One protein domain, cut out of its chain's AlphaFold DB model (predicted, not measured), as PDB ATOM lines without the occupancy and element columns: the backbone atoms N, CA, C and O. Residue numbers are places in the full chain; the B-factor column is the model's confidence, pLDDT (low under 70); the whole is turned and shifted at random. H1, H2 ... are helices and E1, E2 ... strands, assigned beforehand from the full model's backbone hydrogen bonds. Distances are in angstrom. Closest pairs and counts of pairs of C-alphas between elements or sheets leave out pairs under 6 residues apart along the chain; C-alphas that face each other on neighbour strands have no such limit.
ATOM      1  N   LEU A 197      55.132-120.441 182.819       92.75
ATOM      2  CA  LEU A 197      55.567-121.649 182.117       92.75
ATOM      3  C   LEU A 197      55.075-122.899 182.857       92.75
ATOM      4  O   LEU A 197      55.192-122.997 184.080       92.75
ATOM      5  N   ASP A 198      54.579-123.888 182.112       91.81
ATOM      6  CA  ASP A 198      54.139-125.180 182.672       91.81
ATOM      7  C   ASP A 198      55.320-126.100 183.033       91.81
ATOM      8  O   ASP A 198      55.190-127.038 183.817       91.81
ATOM      9  N   ALA A 199      56.490-125.856 182.444       91.81
ATOM     10  CA  ALA A 199      57.708-126.607 182.701       91.81
ATOM     11  C   ALA A 199      58.943-125.748 182.418       91.81
ATOM     12  O   ALA A 199      58.879-124.744 181.711       91.81
ATOM     13  N   MET A 200      60.090-126.180 182.942       91.62
ATOM     14  CA  MET A 200      61.377-125.645 182.509       91.62
ATOM     15  C   MET A 200      61.576-125.960 181.014       91.62
ATOM     16  O   MET A 200      61.430-127.128 180.635       91.62
ATOM     17  N   PRO A 201      61.887-124.962 180.168       92.06
ATOM     18  CA  PRO A 201      62.010-125.177 178.732       92.06
ATOM     19  C   PRO A 201      63.259-125.999 178.404       92.06
ATOM     20  O   PRO A 201      64.235-126.010 179.157       92.06
ATOM     21  N   ALA A 202      63.234-126.672 177.256       90.06
ATOM     22  CA  ALA A 202      64.430-127.258 176.663       90.06
ATOM     23  C   ALA A 202      65.214-126.185 175.890       90.06
ATOM     24  O   ALA A 202      64.630-125.253 175.340       90.06
ATOM     25  N   VAL A 203      66.537-126.327 175.806       89.94
ATOM     26  CA  VAL A 203      67.416-125.376 175.093       89.94
ATOM     27  C   VAL A 203      67.213-125.334 173.572       89.94
ATOM     28  O   VAL A 203      67.675-124.402 172.922       89.94
ATOM     29  N   ASP A 204      66.546-126.329 172.990       85.31
ATOM     30  CA  ASP A 204      66.161-126.388 171.574       85.31
ATOM     31  C   ASP A 204      64.654-126.167 171.349       85.31
ATOM     32  O   ASP A 204      64.164-126.344 170.232       85.31
ATOM     33  N   GLY A 205      63.920-125.783 172.398       75.50
ATOM     34  CA  GLY A 205      62.497-125.487 172.310       75.50
ATOM     35  C   GLY A 205      62.218-124.257 171.446       75.50
ATOM     36  O   GLY A 205      62.962-123.279 171.467       75.50
ATOM     37  N   GLU A 206      61.099-124.281 170.718       67.38
ATOM     38  CA  GLU A 206      60.604-123.133 169.941       67.38
ATOM     39  C   GLU A 206      59.994-122.026 170.825       67.38
ATOM     40  O   GLU A 206      59.379-121.102 170.302       67.38
ATOM     41  N   ASP A 207      60.149-122.087 172.151       67.62
ATOM     42  CA  ASP A 207      59.539-121.124 173.066       67.62
ATOM     43  C   ASP A 207      60.137-119.726 172.854       67.62
ATOM     44  O   ASP A 207      61.262-119.406 173.240       67.62
ATOM     45  N   HIS A 208      59.348-118.889 172.181       60.44
ATOM     46  CA  HIS A 208      59.731-117.581 171.670       60.44
ATOM     47  C   HIS A 208      59.899-116.538 172.784       60.44
ATOM     48  O   HIS A 208      58.996-115.750 173.056       60.44
ATOM     49  N   GLN A 209      61.076-116.493 173.399       82.19
ATOM     50  CA  GLN A 209      61.537-115.327 174.157       82.19
ATOM     51  C   GLN A 209      62.255-114.350 173.223       82.19
ATOM     52  O   GLN A 209      62.823-114.747 172.200       82.19
ATOM     53  N   GLN A 210      62.237-113.058 173.554       87.25
ATOM     54  CA  GLN A 210      62.958-112.084 172.739       87.25
ATOM     55  C   GLN A 210      64.478-112.315 172.840       87.25
ATOM     56  O   GLN A 210      64.989-112.533 173.942       87.25
ATOM     57  N   PRO A 211      65.227-112.253 171.723       91.75
ATOM     58  CA  PRO A 211      66.684-112.312 171.750       91.75
ATOM     59  C   PRO A 211      67.301-111.256 172.670       91.75
ATOM     60  O   PRO A 211      66.815-110.128 172.752       91.75
ATOM     61  N   GLY A 212      68.407-111.605 173.327       92.56
ATOM     62  CA  GLY A 212      69.122-110.711 174.236       92.56
ATOM     63  C   GLY A 212      68.419-110.495 175.577       92.56
ATOM     64  O   GLY A 212      68.478-109.390 176.114       92.56
ATOM     65  N   THR A 213      67.762-111.516 176.133       95.12
ATOM     66  CA  THR A 213      67.019-111.422 177.401       95.12
ATOM     67  C   THR A 213      67.479-112.434 178.448       95.12
ATOM     68  O   THR A 213      67.980-113.517 178.141       95.12
ATOM     69  N   VAL A 214      67.312-112.048 179.712       95.75
ATOM     70  CA  VAL A 214      67.393-112.905 180.897       95.75
ATOM     71  C   VAL A 214      65.990-112.977 181.478       95.75
ATOM     72  O   VAL A 214      65.446-111.937 181.838       95.75
ATOM     73  N   CYS A 215      65.424-114.173 181.605       96.62
ATOM     74  CA  CYS A 215      64.106-114.404 182.198       96.62
ATOM     75  C   CYS A 215      64.254-115.373 183.375       96.62
ATOM     76  O   CYS A 215      64.666-116.514 183.178       96.62
ATOM     77  N   ALA A 216      63.948-114.939 184.597       96.00
ATOM     78  CA  ALA A 216      64.037-115.780 185.787       96.00
ATOM     79  C   ALA A 216      62.650-116.197 186.269       96.00
ATOM     80  O   ALA A 216      61.756-115.359 186.418       96.00
ATOM     81  N   TYR A 217      62.510-117.485 186.556       95.44
ATOM     82  CA  TYR A 217      61.249-118.121 186.888       95.44
ATOM     83  C   TYR A 217      61.337-118.874 188.213       95.44
ATOM     84  O   TYR A 217      62.385-119.429 188.554       95.44
ATOM     85  N   ARG A 218      60.220-118.929 188.941       93.06
ATOM     86  CA  ARG A 218      60.092-119.649 190.214       93.06
ATOM     87  C   ARG A 218      58.765-120.397 190.279       93.06
ATOM     88  O   ARG A 218      57.749-119.887 189.818       93.06
ATOM     89  N   THR A 219      58.757-121.587 190.877       90.25
ATOM     90  CA  THR A 219      57.516-122.326 191.131       90.25
ATOM     91  C   THR A 219      56.619-121.546 192.076       90.25
ATOM     92  O   THR A 219      57.075-121.062 193.115       90.25
ATOM     93  N   THR A 220      55.334-121.488 191.758       75.75
ATOM     94  CA  THR A 220      54.335-120.872 192.639       75.75
ATOM     95  C   THR A 220      53.905-121.821 193.760       75.75
ATOM     96  O   THR A 220      54.347-122.969 193.835       75.75
ATOM     97  N   GLU A 221      52.974-121.379 194.614       66.31
ATOM     98  CA  GLU A 221      52.243-122.262 195.539       66.31
ATOM     99  C   GLU A 221      51.593-123.457 194.819       66.31
ATOM    100  O   GLU A 221      51.433-124.540 195.387       66.31
ATOM    101  N   ARG A 222      51.245-123.275 193.539       63.09
ATOM    102  CA  ARG A 222      50.893-124.358 192.631       63.09
ATOM    103  C   ARG A 222      52.201-124.897 192.057       63.09
ATOM    104  O   ARG A 222      52.762-124.355 191.110       63.09
ATOM    105  N   LEU A 223      52.700-125.957 192.690       75.25
ATOM    106  CA  LEU A 223      53.981-126.619 192.398       75.25
ATOM    107  C   LEU A 223      54.111-127.176 190.961       75.25
ATOM    108  O   LEU A 223      55.093-127.849 190.659       75.25
ATOM    109  N   ASP A 224      53.116-126.958 190.104       83.88
ATOM    110  CA  ASP A 224      53.034-127.409 188.720       83.88
ATOM    111  C   ASP A 224      53.293-126.299 187.689       83.88
ATOM    112  O   ASP A 224      53.300-126.595 186.499       83.88
ATOM    113  N   ARG A 225      53.507-125.046 188.116       90.56
ATOM    114  CA  ARG A 225      53.778-123.908 187.223       90.56
ATOM    115  C   ARG A 225      54.860-122.983 187.749       90.56
ATOM    116  O   ARG A 225      55.062-122.862 188.961       90.56
ATOM    117  N   PHE A 226      55.507-122.299 186.816       93.06
ATOM    118  CA  PHE A 226      56.559-121.330 187.066       93.06
ATOM    119  C   PHE A 226      56.124-119.927 186.653       93.06
ATOM    120  O   PHE A 226      55.768-119.717 185.499       93.06
ATOM    121  N   ASP A 227      56.232-118.969 187.566       92.62
ATOM    122  CA  ASP A 227      55.971-117.557 187.294       92.62
ATOM    123  C   ASP A 227      57.266-116.820 186.975       92.62
ATOM    124  O   ASP A 227      58.296-117.050 187.617       92.62
ATOM    125  N   LEU A 228      57.196-115.865 186.051       94.06
ATOM    126  CA  LEU A 228      58.260-114.895 185.824       94.06
ATOM    127  C   LEU A 228      58.390-113.961 187.031       94.06
ATOM    128  O   LEU A 228      57.508-113.147 187.313       94.06
ATOM    129  N   VAL A 229      59.536-114.021 187.704       93.38
ATOM    130  CA  VAL A 229      59.844-113.176 188.870       93.38
ATOM    131  C   VAL A 229      60.807-112.036 188.537       93.38
ATOM    132  O   VAL A 229      60.879-111.046 189.269       93.38
ATOM    133  N   TYR A 230      61.540-112.144 187.425       94.38
ATOM    134  CA  TYR A 230      62.478-111.123 186.973       94.38
ATOM    135  C   TYR A 230      62.767-111.238 185.478       94.38
ATOM    136  O   TYR A 230      62.855-112.342 184.944       94.38
ATOM    137  N   ALA A 231      62.979-110.096 184.827       94.88
ATOM    138  CA  ALA A 231      63.518-110.046 183.479       94.88
ATOM    139  C   ALA A 231      64.468-108.859 183.296       94.88
ATOM    140  O   ALA A 231      64.321-107.828 183.956       94.88
ATOM    141  N   ALA A 232      65.441-109.010 182.403       93.44
ATOM    142  CA  ALA A 232      66.397-107.967 182.044       93.44
ATOM    143  C   ALA A 232      66.986-108.204 180.648       93.44
ATOM    144  O   ALA A 232      66.842-109.279 180.067       93.44
ATOM    145  N   GLU A 233      67.694-107.204 180.124       91.88
ATOM    146  CA  GLU A 233      68.529-107.371 178.934       91.88
ATOM    147  C   GLU A 233      69.769-108.221 179.250       91.88
ATOM    148  O   GLU A 233      70.446-108.024 180.264       91.88
ATOM    149  N   PHE A 234      70.112-109.140 178.350       92.31
ATOM    150  CA  PHE A 234      71.281-110.003 178.472       92.31
ATOM    151  C   PHE A 234      72.501-109.393 177.779       92.31
ATOM    152  O   PHE A 234      72.844-109.708 176.643       92.31
ATOM    153  N   THR A 235      73.201-108.513 178.491       91.88
ATOM    154  CA  THR A 235      74.379-107.811 177.949       91.88
ATOM    155  C   THR A 235      75.690-108.603 178.075       91.88
ATOM    156  O   THR A 235      76.686-108.270 177.429       91.88
ATOM    157  N   GLY A 236      75.709-109.669 178.883       92.25
ATOM    158  CA  GLY A 236      76.902-110.459 179.208       92.25
ATOM    159  C   GLY A 236      77.149-111.706 178.353       92.25
ATOM    160  O   GLY A 236      78.022-112.498 178.705       92.25
ATOM    161  N   GLU A 237      76.428-111.896 177.246       94.56
ATOM    162  CA  GLU A 237      76.422-113.130 176.439       94.56
ATOM    163  C   GLU A 237      77.823-113.659 176.094       94.56
ATOM    164  O   GLU A 237      78.179-114.786 176.434       94.56
ATOM    165  N   ARG A 238      78.687-112.820 175.510       95.88
ATOM    166  CA  ARG A 238      80.049-113.241 175.138       95.88
ATOM    167  C   ARG A 238      80.875-113.700 176.346       95.88
ATOM    168  O   ARG A 238      81.681-114.624 176.226       95.88
ATOM    169  N   ALA A 239      80.740-113.019 177.484       96.56
ATOM    170  CA  ALA A 239      81.464-113.380 178.698       96.56
ATOM    171  C   ALA A 239      80.932-114.699 179.275       96.56
ATOM    172  O   ALA A 239      81.730-115.552 179.672       96.56
ATOM    173  N   PHE A 240      79.610-114.882 179.241       97.00
ATOM    174  CA  PHE A 240      78.945-116.120 179.619       97.00
ATOM    175  C   PHE A 240      79.418-117.302 178.772       97.00
ATOM    176  O   PHE A 240      79.919-118.271 179.335       97.00
ATOM    177  N   ASP A 241      79.355-117.212 177.442       96.44
ATOM    178  CA  ASP A 241      79.729-118.318 176.551       96.44
ATOM    179  C   ASP A 241      81.189-118.729 176.735       96.44
ATOM    180  O   ASP A 241      81.530-119.913 176.803       96.44
ATOM    181  N   ALA A 242      82.072-117.740 176.892       97.06
ATOM    182  CA  ALA A 242      83.472-117.996 177.175       97.06
ATOM    183  C   ALA A 242      83.658-118.720 178.521       97.06
ATOM    184  O   ALA A 242      84.512-119.602 178.626       97.06
ATOM    185  N   ALA A 243      82.907-118.339 179.559       97.06
ATOM    186  CA  ALA A 243      82.955-118.996 180.862       97.06
ATOM    187  C   ALA A 243      82.371-120.413 180.809       97.06
ATOM    188  O   ALA A 243      83.003-121.341 181.314       97.06
ATOM    189  N   ALA A 244      81.228-120.594 180.148       96.38
ATOM    190  CA  ALA A 244      80.549-121.874 180.007       96.38
ATOM    191  C   ALA A 244      81.403-122.888 179.232       96.38
ATOM    192  O   ALA A 244      81.551-124.025 179.671       96.38
ATOM    193  N   GLY A 245      82.083-122.459 178.162       96.62
ATOM    194  CA  GLY A 245      83.011-123.311 177.409       96.62
ATOM    195  C   GLY A 245      84.247-123.769 178.199       96.62
ATOM    196  O   GLY A 245      84.923-124.712 177.790       96.62
ATOM    197  N   ARG A 246      84.561-123.120 179.330       97.38
ATOM    198  CA  ARG A 246      85.632-123.529 180.261       97.38
ATOM    199  C   ARG A 246      85.111-124.238 181.508       97.38
ATOM    200  O   ARG A 246      85.917-124.777 182.267       97.38
ATOM    201  N   ALA A 247      83.807-124.188 181.758       96.94
ATOM    202  CA  ALA A 247      83.209-124.825 182.913       96.94
ATOM    203  C   ALA A 247      83.287-126.352 182.767       96.94
ATOM    204  O   ALA A 247      83.143-126.911 181.676       96.94
ATOM    205  N   GLY A 248      83.540-127.023 183.892       96.94
ATOM    206  CA  GLY A 248      83.479-128.477 183.957       96.94
ATOM    207  C   GLY A 248      82.058-128.990 183.732       96.94
ATOM    208  O   GLY A 248      81.094-128.224 183.756       96.94
ATOM    209  N   GLU A 249      81.937-130.298 183.533       97.00
ATOM    210  CA  GLU A 249      80.642-130.977 183.507       97.00
ATOM    211  C   GLU A 249      79.926-130.803 184.854       97.00
ATOM    212  O   GLU A 249      80.560-130.821 185.917       97.00
ATOM    213  N   ALA A 250      78.612-130.585 184.813       94.56
ATOM    214  CA  ALA A 250      77.817-130.496 186.030       94.56
ATOM    215  C   ALA A 250      77.636-131.882 186.666       94.56
ATOM    216  O   ALA A 250      77.545-132.894 185.974       94.56
ATOM    217  N   ALA A 251      77.527-131.932 187.994       91.25
ATOM    218  CA  ALA A 251      77.136-133.166 188.664       91.25
ATOM    219  C   ALA A 251      75.697-133.566 188.263       91.25
ATOM    220  O   ALA A 251      74.862-132.685 188.029       91.25
ATOM    221  N   PRO A 252      75.384-134.873 188.199       88.25
ATOM    222  CA  PRO A 252      74.029-135.330 187.920       88.25
ATOM    223  C   PRO A 252      73.058-134.863 189.007       88.25
ATOM    224  O   PRO A 252      73.419-134.752 190.179       88.25
ATOM    225  N   CYS A 253      71.808-134.642 188.602       85.88
ATOM    226  CA  CYS A 253      70.752-134.150 189.473       85.88
ATOM    227  C   CYS A 253      69.521-135.035 189.428       85.88
ATOM    228  O   CYS A 253      69.021-135.344 188.349       85.88
ATOM    229  N   GLU A 254      69.010-135.407 190.598       83.19
ATOM    230  CA  GLU A 254      67.829-136.269 190.691       83.19
ATOM    231  C   GLU A 254      66.513-135.494 190.571       83.19
ATOM    232  O   GLU A 254      65.481-136.093 190.267       83.19
ATOM    233  N   ARG A 255      66.517-134.177 190.820       80.75
ATOM    234  CA  ARG A 255      65.319-133.332 190.754       80.75
ATOM    235  C   ARG A 255      65.638-131.977 190.123       80.75
ATOM    236  O   ARG A 255      66.653-131.393 190.503       80.75
ATOM    237  N   PRO A 256      64.801-131.486 189.195       77.75
ATOM    238  CA  PRO A 256      64.917-130.119 188.708       77.75
ATOM    239  C   PRO A 256      64.679-129.130 189.853       77.75
ATOM    240  O   PRO A 256      63.963-129.437 190.815       77.75
ATOM    241  N   GLY A 257      65.294-127.956 189.749       81.62
ATOM    242  CA  GLY A 257      65.077-126.867 190.687       81.62
ATOM    243  C   GLY A 257      63.641-126.341 190.688       81.62
ATOM    244  O   GLY A 257      62.884-126.498 189.734       81.62
ATOM    245  N   GLN A 258      63.282-125.674 191.786       90.62
ATOM    246  CA  GLN A 258      62.060-124.866 191.897       90.62
ATOM    247  C   GLN A 258      62.218-123.474 191.268       90.62
ATOM    248  O   GLN A 258      61.299-122.664 191.274       90.62
ATOM    249  N   GLU A 259      63.399-123.186 190.742       93.69
ATOM    250  CA  GLU A 259      63.783-121.912 190.165       93.69
ATOM    251  C   GLU A 259      64.719-122.187 188.992       93.69
ATOM    252  O   GLU A 259      65.563-123.090 189.054       93.69
ATOM    253  N   PHE A 260      64.577-121.405 187.929       95.69
ATOM    254  CA  PHE A 260      65.492-121.446 186.799       95.69
ATOM    255  C   PHE A 260      65.577-120.091 186.103       95.69
ATOM    256  O   PHE A 260      64.748-119.202 186.302       95.69
ATOM    257  N   VAL A 261      66.596-119.937 185.265       96.69
ATOM    258  CA  VAL A 261      66.792-118.766 184.412       96.69
ATOM    259  C   VAL A 261      66.931-119.219 182.974       96.69
ATOM    260  O   VAL A 261      67.675-120.151 182.681       96.69
ATOM    261  N   VAL A 262      66.240-118.541 182.071       96.75
ATOM    262  CA  VAL A 262      66.410-118.695 180.631       96.75
ATOM    263  C   VAL A 262      67.222-117.515 180.120       96.75
ATOM    264  O   VAL A 262      66.897-116.358 180.391       96.75
ATOM    265  N   LEU A 263      68.314-117.821 179.428       96.56
ATOM    266  CA  LEU A 263      69.198-116.852 178.797       96.56
ATOM    267  C   LEU A 263      69.034-116.980 177.287       96.56
ATOM    268  O   LEU A 263      69.469-117.979 176.708       96.56
ATOM    269  N   THR A 264      68.451-115.969 176.656       95.50
ATOM    270  CA  THR A 264      68.286-115.933 175.202       95.50
ATOM    271  C   THR A 264      69.340-115.004 174.619       95.50
ATOM    272  O   THR A 264      69.322-113.798 174.865       95.50
ATOM    273  N   GLY A 265      70.289-115.563 173.872       93.69
ATOM    274  CA  GLY A 265      71.350-114.824 173.190       93.69
ATOM    275  C   GLY A 265      70.813-113.898 172.101       93.69
ATOM    276  O   GLY A 265      69.668-114.029 171.659       93.69
ATOM    277  N   ALA A 266      71.628-112.951 171.640       92.88
ATOM    278  CA  ALA A 266      71.251-112.044 170.554       92.88
ATOM    279  C   ALA A 266      71.047-112.776 169.212       92.88
ATOM    280  O   ALA A 266      70.345-112.279 168.332       92.88
ATOM    281  N   ASP A 267      71.647-113.958 169.057       92.44
ATOM    282  CA  ASP A 267      71.451-114.860 167.919       92.44
ATOM    283  C   ASP A 267      70.241-115.805 168.080       92.44
ATOM    284  O   ASP A 267      69.977-116.615 167.192       92.44
ATOM    285  N   GLY A 268      69.505-115.693 169.192       92.31
ATOM    286  CA  GLY A 268      68.364-116.542 169.533       92.31
ATOM    287  C   GLY A 268      68.731-117.863 170.211       92.31
ATOM    288  O   GLY A 268      67.838-118.653 170.497       92.31
ATOM    289  N   SER A 269      70.012-118.130 170.486       93.38
ATOM    290  CA  SER A 269      70.412-119.340 171.208       93.38
ATOM    291  C   SER A 269      69.937-119.304 172.663       93.38
ATOM    292  O   SER A 269      70.106-118.304 173.363       93.38
ATOM    293  N   VAL A 270      69.364-120.406 173.142       95.06
ATOM    294  CA  VAL A 270      68.801-120.509 174.493       95.06
ATOM    295  C   VAL A 270      69.749-121.297 175.393       95.06
ATOM    296  O   VAL A 270      70.230-122.367 175.023       95.06
ATOM    297  N   ARG A 271      70.014-120.780 176.598       96.19
ATOM    298  CA  ARG A 271      70.613-121.548 177.700       96.19
ATOM    299  C   ARG A 271      69.658-121.564 178.878       96.19
ATOM    300  O   ARG A 271      69.000-120.562 179.153       96.19
ATOM    301  N   VAL A 272      69.635-122.671 179.606       96.31
ATOM    302  CA  VAL A 272      68.798-122.814 180.799       96.31
ATOM    303  C   VAL A 272      69.689-123.036 182.008       96.31
ATOM    304  O   VAL A 272      70.483-123.973 182.052       96.31
ATOM    305  N   VAL A 273      69.581-122.149 182.989       96.25
ATOM    306  CA  VAL A 273      70.268-122.245 184.273       96.25
ATOM    307  C   VAL A 273      69.287-122.797 185.291       96.25
ATOM    308  O   VAL A 273      68.344-122.114 185.677       96.25
ATOM    309  N   ASP A 274      69.528-124.012 185.756       94.25
ATOM    310  CA  ASP A 274      68.803-124.583 186.887       94.25
ATOM    311  C   ASP A 274      69.508-124.089 188.161       94.25
ATOM    312  O   ASP A 274      70.707-124.311 188.349       94.25
ATOM    313  N   THR A 275      68.822-123.319 189.006       92.25
ATOM    314  CA  THR A 275      69.452-122.766 190.219       92.25
ATOM    315  C   THR A 275      69.282-123.695 191.413       92.25
ATOM    316  O   THR A 275      70.153-123.723 192.279       92.25
ATOM    317  N   GLY A 276      68.217-124.503 191.445       87.94
ATOM    318  CA  GLY A 276      68.038-125.544 192.461       87.94
ATOM    319  C   GLY A 276      69.025-126.698 192.284       87.94
ATOM    320  O   GLY A 276      69.442-127.322 193.262       87.94
ATOM    321  N   CYS A 277      69.462-126.924 191.048       90.06
ATOM    322  CA  CYS A 277      70.558-127.807 190.725       90.06
ATOM    323  C   CYS A 277      71.663-127.039 190.004       90.06
ATOM    324  O   CYS A 277      71.483-126.815 188.822       90.06
ATOM    325  N   PRO A 278      72.793-126.668 190.639       92.25
ATOM    326  CA  PRO A 278      73.748-125.675 190.124       92.25
ATOM    327  C   PRO A 278      74.429-126.099 188.807       92.25
ATOM    328  O   PRO A 278      75.606-126.475 188.770       92.25
ATOM    329  N   ARG A 279      73.687-126.004 187.703       94.69
ATOM    330  CA  ARG A 279      74.059-126.423 186.357       94.69
ATOM    331  C   ARG A 279      73.430-125.513 185.312       94.69
ATOM    332  O   ARG A 279      72.438-124.831 185.544       94.69
ATOM    333  N   ILE A 280      74.024-125.560 184.137       96.31
ATOM    334  CA  ILE A 280      73.636-124.799 182.963       96.31
ATOM    335  C   ILE A 280      73.510-125.795 181.823       96.31
ATOM    336  O   ILE A 280      74.469-126.508 181.541       96.31
ATOM    337  N   GLU A 281      72.369-125.846 181.157       96.12
ATOM    338  CA  GLU A 281      72.252-126.509 179.863       96.12
ATOM    339  C   GLU A 281      72.573-125.496 178.759       96.12
ATOM    340  O   GLU A 281      71.923-124.456 178.654       96.12
ATOM    341  N   VAL A 282      73.629-125.768 177.986       96.38
ATOM    342  CA  VAL A 282      74.113-124.881 176.904       96.38
ATOM    343  C   VAL A 282      73.804-125.415 175.504       96.38
ATOM    344  O   VAL A 282      73.894-124.680 174.526       96.38
ATOM    345  N   ALA A 283      73.472-126.699 175.416       94.94
ATOM    346  CA  ALA A 283      73.002-127.420 174.240       94.94
ATOM    347  C   ALA A 283      72.281-128.693 174.729       94.94
ATOM    348  O   ALA A 283      72.518-129.081 175.875       94.94
ATOM    349  N   PRO A 284      71.431-129.350 173.913       95.19
ATOM    350  CA  PRO A 284      70.646-130.495 174.369       95.19
ATOM    351  C   PRO A 284      71.512-131.582 175.020       95.19
ATOM    352  O   PRO A 284      72.337-132.218 174.359       95.19
ATOM    353  N   GLY A 285      71.339-131.772 176.330       93.69
ATOM    354  CA  GLY A 285      72.100-132.728 177.143       93.69
ATOM    355  C   GLY A 285      73.545-132.331 177.493       93.69
ATOM    356  O   GLY A 285      74.225-133.099 178.176       93.69
ATOM    357  N   ASP A 286      74.031-131.159 177.070       96.38
ATOM    358  CA  ASP A 286      75.325-130.607 177.494       96.38
ATOM    359  C   ASP A 286      75.145-129.743 178.749       96.38
ATOM    360  O   ASP A 286      74.773-128.565 178.678       96.38
ATOM    361  N   HIS A 287      75.423-130.345 179.909       96.69
ATOM    362  CA  HIS A 287      75.310-129.694 181.209       96.69
ATOM    363  C   HIS A 287      76.670-129.243 181.756       96.69
ATOM    364  O   HIS A 287      77.568-130.043 182.029       96.69
ATOM    365  N   ARG A 288      76.792-127.942 182.015       97.44
ATOM    366  CA  ARG A 288      77.972-127.290 182.593       97.44
ATOM    367  C   ARG A 288      77.735-126.895 184.038       97.44
ATOM    368  O   ARG A 288      76.627-126.526 184.410       97.44
ATOM    369  N   ALA A 289      78.775-126.962 184.859       96.25
ATOM    370  CA  ALA A 289      78.694-126.551 186.253       96.25
ATOM    371  C   ALA A 289      78.385-125.049 186.368       96.25
ATOM    372  O   ALA A 289      79.026-124.223 185.711       96.25
ATOM    373  N   LEU A 290      77.453-124.692 187.254       95.81
ATOM    374  CA  LEU A 290      77.216-123.303 187.624       95.81
ATOM    375  C   LEU A 290      78.331-122.835 188.569       95.81
ATOM    376  O   LEU A 290      78.528-123.373 189.656       95.81
ATOM    377  N   THR A 291      79.084-121.829 188.138       95.88
ATOM    378  CA  THR A 291      80.225-121.252 188.859       95.88
ATOM    379  C   THR A 291      80.091-119.731 188.935       95.88
ATOM    380  O   THR A 291      79.321-119.153 188.165       95.88
ATOM    381  N   PRO A 292      80.866-119.038 189.791       96.06
ATOM    382  CA  PRO A 292      80.915-117.575 189.784       96.06
ATOM    383  C   PRO A 292      81.131-116.981 188.384       96.06
ATOM    384  O   PRO A 292      80.376-116.116 187.953       96.06
ATOM    385  N   ALA A 293      82.084-117.531 187.622       97.31
ATOM    386  CA  ALA A 293      82.426-117.042 186.287       97.31
ATOM    387  C   ALA A 293      81.291-117.211 185.264       97.31
ATOM    388  O   ALA A 293      81.192-116.421 184.330       97.31
ATOM    389  N   THR A 294      80.452-118.239 185.416       97.06
ATOM    390  CA  THR A 294      79.284-118.446 184.549       97.06
ATOM    391  C   THR A 294      78.036-117.732 185.060       97.06
ATOM    392  O   THR A 294      77.057-117.698 184.330       97.06
ATOM    393  N   THR A 295      78.034-117.203 186.286       96.31
ATOM    394  CA  THR A 295      76.872-116.549 186.924       96.31
ATOM    395  C   THR A 295      76.926-115.034 186.762       96.31
ATOM    396  O   THR A 295      75.962-114.416 186.322       96.31
ATOM    397  N   GLU A 296      78.088-114.443 187.045       95.19
ATOM    398  CA  GLU A 296      78.323-112.997 187.010       95.19
ATOM    399  C   GLU A 296      77.822-112.287 185.732       95.19
ATOM    400  O   GLU A 296      77.231-111.217 185.865       95.19
ATOM    401  N   PRO A 297      77.970-112.843 184.508       95.94
ATOM    402  CA  PRO A 297      77.578-112.126 183.293       95.94
ATOM    403  C   PRO A 297      76.071-111.889 183.113       95.94
ATOM    404  O   PRO A 297      75.696-111.006 182.343       95.94
ATOM    405  N   TRP A 298      75.203-112.675 183.757       95.06
ATOM    406  CA  TRP A 298      73.742-112.544 183.622       95.06
ATOM    407  C   TRP A 298      73.039-112.221 184.940       95.06
ATOM    408  O   TRP A 298      71.970-111.616 184.919       95.06
ATOM    409  N   ALA A 299      73.634-112.568 186.085       93.81
ATOM    410  CA  ALA A 299      73.076-112.321 187.412       93.81
ATOM    411  C   ALA A 299      73.270-110.861 187.858       93.81
ATOM    412  O   ALA A 299      73.883-110.567 188.884       93.81
ATOM    413  N   THR A 300      72.773-109.929 187.051       88.56
ATOM    414  CA  THR A 300      72.895-108.486 187.272       88.56
ATOM    415  C   THR A 300      71.578-107.887 187.760       88.56
ATOM    416  O   THR A 300      70.512-108.499 187.649       88.56
ATOM    417  N   GLY A 301      71.650-106.673 188.306       89.75
ATOM    418  CA  GLY A 301      70.480-105.907 188.720       89.75
ATOM    419  C   GLY A 301      69.749-106.514 189.917       89.75
ATOM    420  O   GLY A 301      70.356-106.749 190.960       89.75
ATOM    421  N   GLY A 302      68.444-106.749 189.763       89.62
ATOM    422  CA  GLY A 302      67.561-107.217 190.837       89.62
ATOM    423  C   GLY A 302      67.602-108.719 191.102       89.62
ATOM    424  O   GLY A 302      66.985-109.181 192.056       89.62
ATOM    425  N   LEU A 303      68.330-109.495 190.300       92.12
ATOM    426  CA  LEU A 303      68.361-110.951 190.437       92.12
ATOM    427  C   LEU A 303      68.773-111.461 191.842       92.12
ATOM    428  O   LEU A 303      68.134-112.392 192.337       92.12
ATOM    429  N   PRO A 304      69.733-110.835 192.556       90.75
ATOM    430  CA  PRO A 304      70.119-111.281 193.897       90.75
ATOM    431  C   PRO A 304      69.033-111.156 194.973       90.75
ATOM    432  O   PRO A 304      69.224-111.691 196.061       90.75
ATOM    433  N   VAL A 305      67.922-110.462 194.695       90.38
ATOM    434  CA  VAL A 305      66.771-110.363 195.612       90.38
ATOM    435  C   VAL A 305      65.565-111.180 195.151       90.38
ATOM    436  O   VAL A 305      64.534-111.140 195.814       90.38
ATOM    437  N   VAL A 306      65.645-111.899 194.024       91.56
ATOM    438  CA  VAL A 306      64.485-112.643 193.488       91.56
ATOM    439  C   VAL A 306      64.648-114.156 193.483       91.56
ATOM    440  O   VAL A 306      63.655-114.860 193.635       91.56
ATOM    441  N   LEU A 307      65.872-114.660 193.326       92.88
ATOM    442  CA  LEU A 307      66.138-116.097 193.285       92.88
ATOM    443  C   LEU A 307      66.823-116.552 194.566       92.88
ATOM    444  O   LEU A 307      67.856-115.994 194.944       92.88
ATOM    445  N   THR A 308      66.304-117.603 195.193       90.88
ATOM    446  CA  THR A 308      66.931-118.261 196.345       90.88
ATOM    447  C   THR A 308      68.301-118.829 195.985       90.88
ATOM    448  O   THR A 308      69.240-118.719 196.779       90.88
ATOM    449  N   GLY A 309      68.445-119.373 194.774       87.50
ATOM    450  CA  GLY A 309      69.700-119.958 194.309       87.50
ATOM    451  C   GLY A 309      69.972-121.359 194.873       87.50
ATOM    452  O   GLY A 309      69.108-121.974 195.501       87.50
ATOM    453  N   PRO A 310      71.183-121.902 194.663       84.25
ATOM    454  CA  PRO A 310      71.484-123.280 195.034       84.25
ATOM    455  C   PRO A 310      71.623-123.449 196.555       84.25
ATOM    456  O   PRO A 310      72.645-123.108 197.147       84.25
ATOM    457  N   PHE A 311      70.603-124.053 197.175       67.81
ATOM    458  CA  PHE A 311      70.483-124.270 198.627       67.81
ATOM    459  C   PHE A 311      71.639-125.088 199.244       67.81
ATOM    460  O   PHE A 311      72.075-124.808 200.357       67.81
ATOM    461  N   LEU A 312      72.163-126.088 198.523       63.91
ATOM    462  CA  LEU A 312      73.321-126.914 198.935       63.91
ATOM    463  C   LEU A 312      74.579-126.621 198.101       63.91
ATOM    464  O   LEU A 312      75.477-127.458 198.007       63.91
ATOM    465  N   GLY A 313      74.599-125.474 197.423       65.12
ATOM    466  CA  GLY A 313      75.587-125.161 196.402       65.12
ATOM    467  C   GLY A 313      76.927-124.653 196.917       65.12
ATOM    468  O   GLY A 313      77.223-124.583 198.107       65.12
ATOM    469  N   ASP A 314      77.743-124.260 195.946       82.31
ATOM    470  CA  ASP A 314      79.000-123.561 196.159       82.31
ATOM    471  C   ASP A 314      78.754-122.221 196.884       82.31
ATOM    472  O   ASP A 314      78.117-121.336 196.307       82.31
ATOM    473  N   PRO A 315      79.278-122.009 198.109       87.25
ATOM    474  CA  PRO A 315      79.064-120.769 198.861       87.25
ATOM    475  C   PRO A 315      79.605-119.534 198.134       87.25
ATOM    476  O   PRO A 315      79.212-118.410 198.443       87.25
ATOM    477  N   ARG A 316      80.479-119.719 197.135       91.00
ATOM    478  CA  ARG A 316      80.951-118.629 196.281       91.00
ATOM    479  C   ARG A 316      79.835-118.016 195.439       91.00
ATOM    480  O   ARG A 316      80.035-116.905 194.977       91.00
ATOM    481  N   LEU A 317      78.701-118.699 195.247       92.19
ATOM    482  CA  LEU A 317      77.546-118.192 194.498       92.19
ATOM    483  C   LEU A 317      76.621-117.277 195.319       92.19
ATOM    484  O   LEU A 317      75.814-116.559 194.736       92.19
ATOM    485  N   ALA A 318      76.762-117.249 196.647       89.69
ATOM    486  CA  ALA A 318      75.912-116.461 197.545       89.69
ATOM    487  C   ALA A 318      75.755-114.961 197.190       89.69
ATOM    488  O   ALA A 318      74.691-114.409 197.466       89.69
TER     489      ALA A 318
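This is residues 197 to 318 of the 326 residues of an uncharacterized protein of Nocardioides sp. LS1 (UniProt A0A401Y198). A twisted wall of six antiparallel strands runs through the domain, with the short helices H1 and H2 packed together beside it and long loops round it. H3 lies farther out, beyond H2. The printed part has 122 residues, in the order E1 E2 H1 E3 E4 E5 E6 H2 H3; the sheet runs E2 E1 E3 E4 E5 E6, and the class is mixed, with under half of the residues in named elements. It is compact, with a radius of gyration of the C-alphas of 13.0 A and spans of 37 by 31 by 29 A.

E1, residues 213 to 219, is 19.9 A long and begins at C-alpha 213 (67.019, -111.422, 177.401). E2, residues 226 to 233, is 20.1 A long and bends by 58 degrees at residue 229. E3 is residues 259 to 264, 16.7 A, E4 270 to 274, E5 279 to 283 and E6 286 to 289. H1 is residues 237 to 244, H2 292 to 295, and H3 315 to 318, ending at C-alpha 318 (75.912, -116.461, 197.545).

E3 E4 E5 E6 form a meander, each strand the antiparallel neighbour of the one before; N 261 and O 273 are 2.8 A apart, N 272 and O 281 3.1 A, N 280 and O 288 2.8 A. E1 is between E2 and E3, with N 214 and O 232 2.8 A apart and N 215 and O 262 2.9 A. E2, H1 and E3 form a split strand-helix-strand unit, two strands running the same way with E1 between them, and its crossover is right-handed. H1 is on the sheet at a height of 9.1 A, only just over none of its strands, with 2 C-alphas falling on E3 and 2 on E5. H2 only grazes the sheet with residues 294 to 295. H1 and H2 touch, closest at the C-alphas of Ala 243 and Thr 294, 5.2 A; H2 and H3 only just touch, with 3 pairs of C-alphas within 8 A, closest at those of Pro 292 and Leu 317, 5.8 A. In H1 every O i to N i+4 pair is within hydrogen-bond range; H2 and H3 are too short for one.

The C-alphas of Arg 222 and Arg 246, the two farthest apart, are 36.9 A from each other. The printed part has no cut; the links H1 to E3 and H2 to H3 are long. The pLDDT is under 70 at residues 206 to 208, 221 to 222 and 311 to 313.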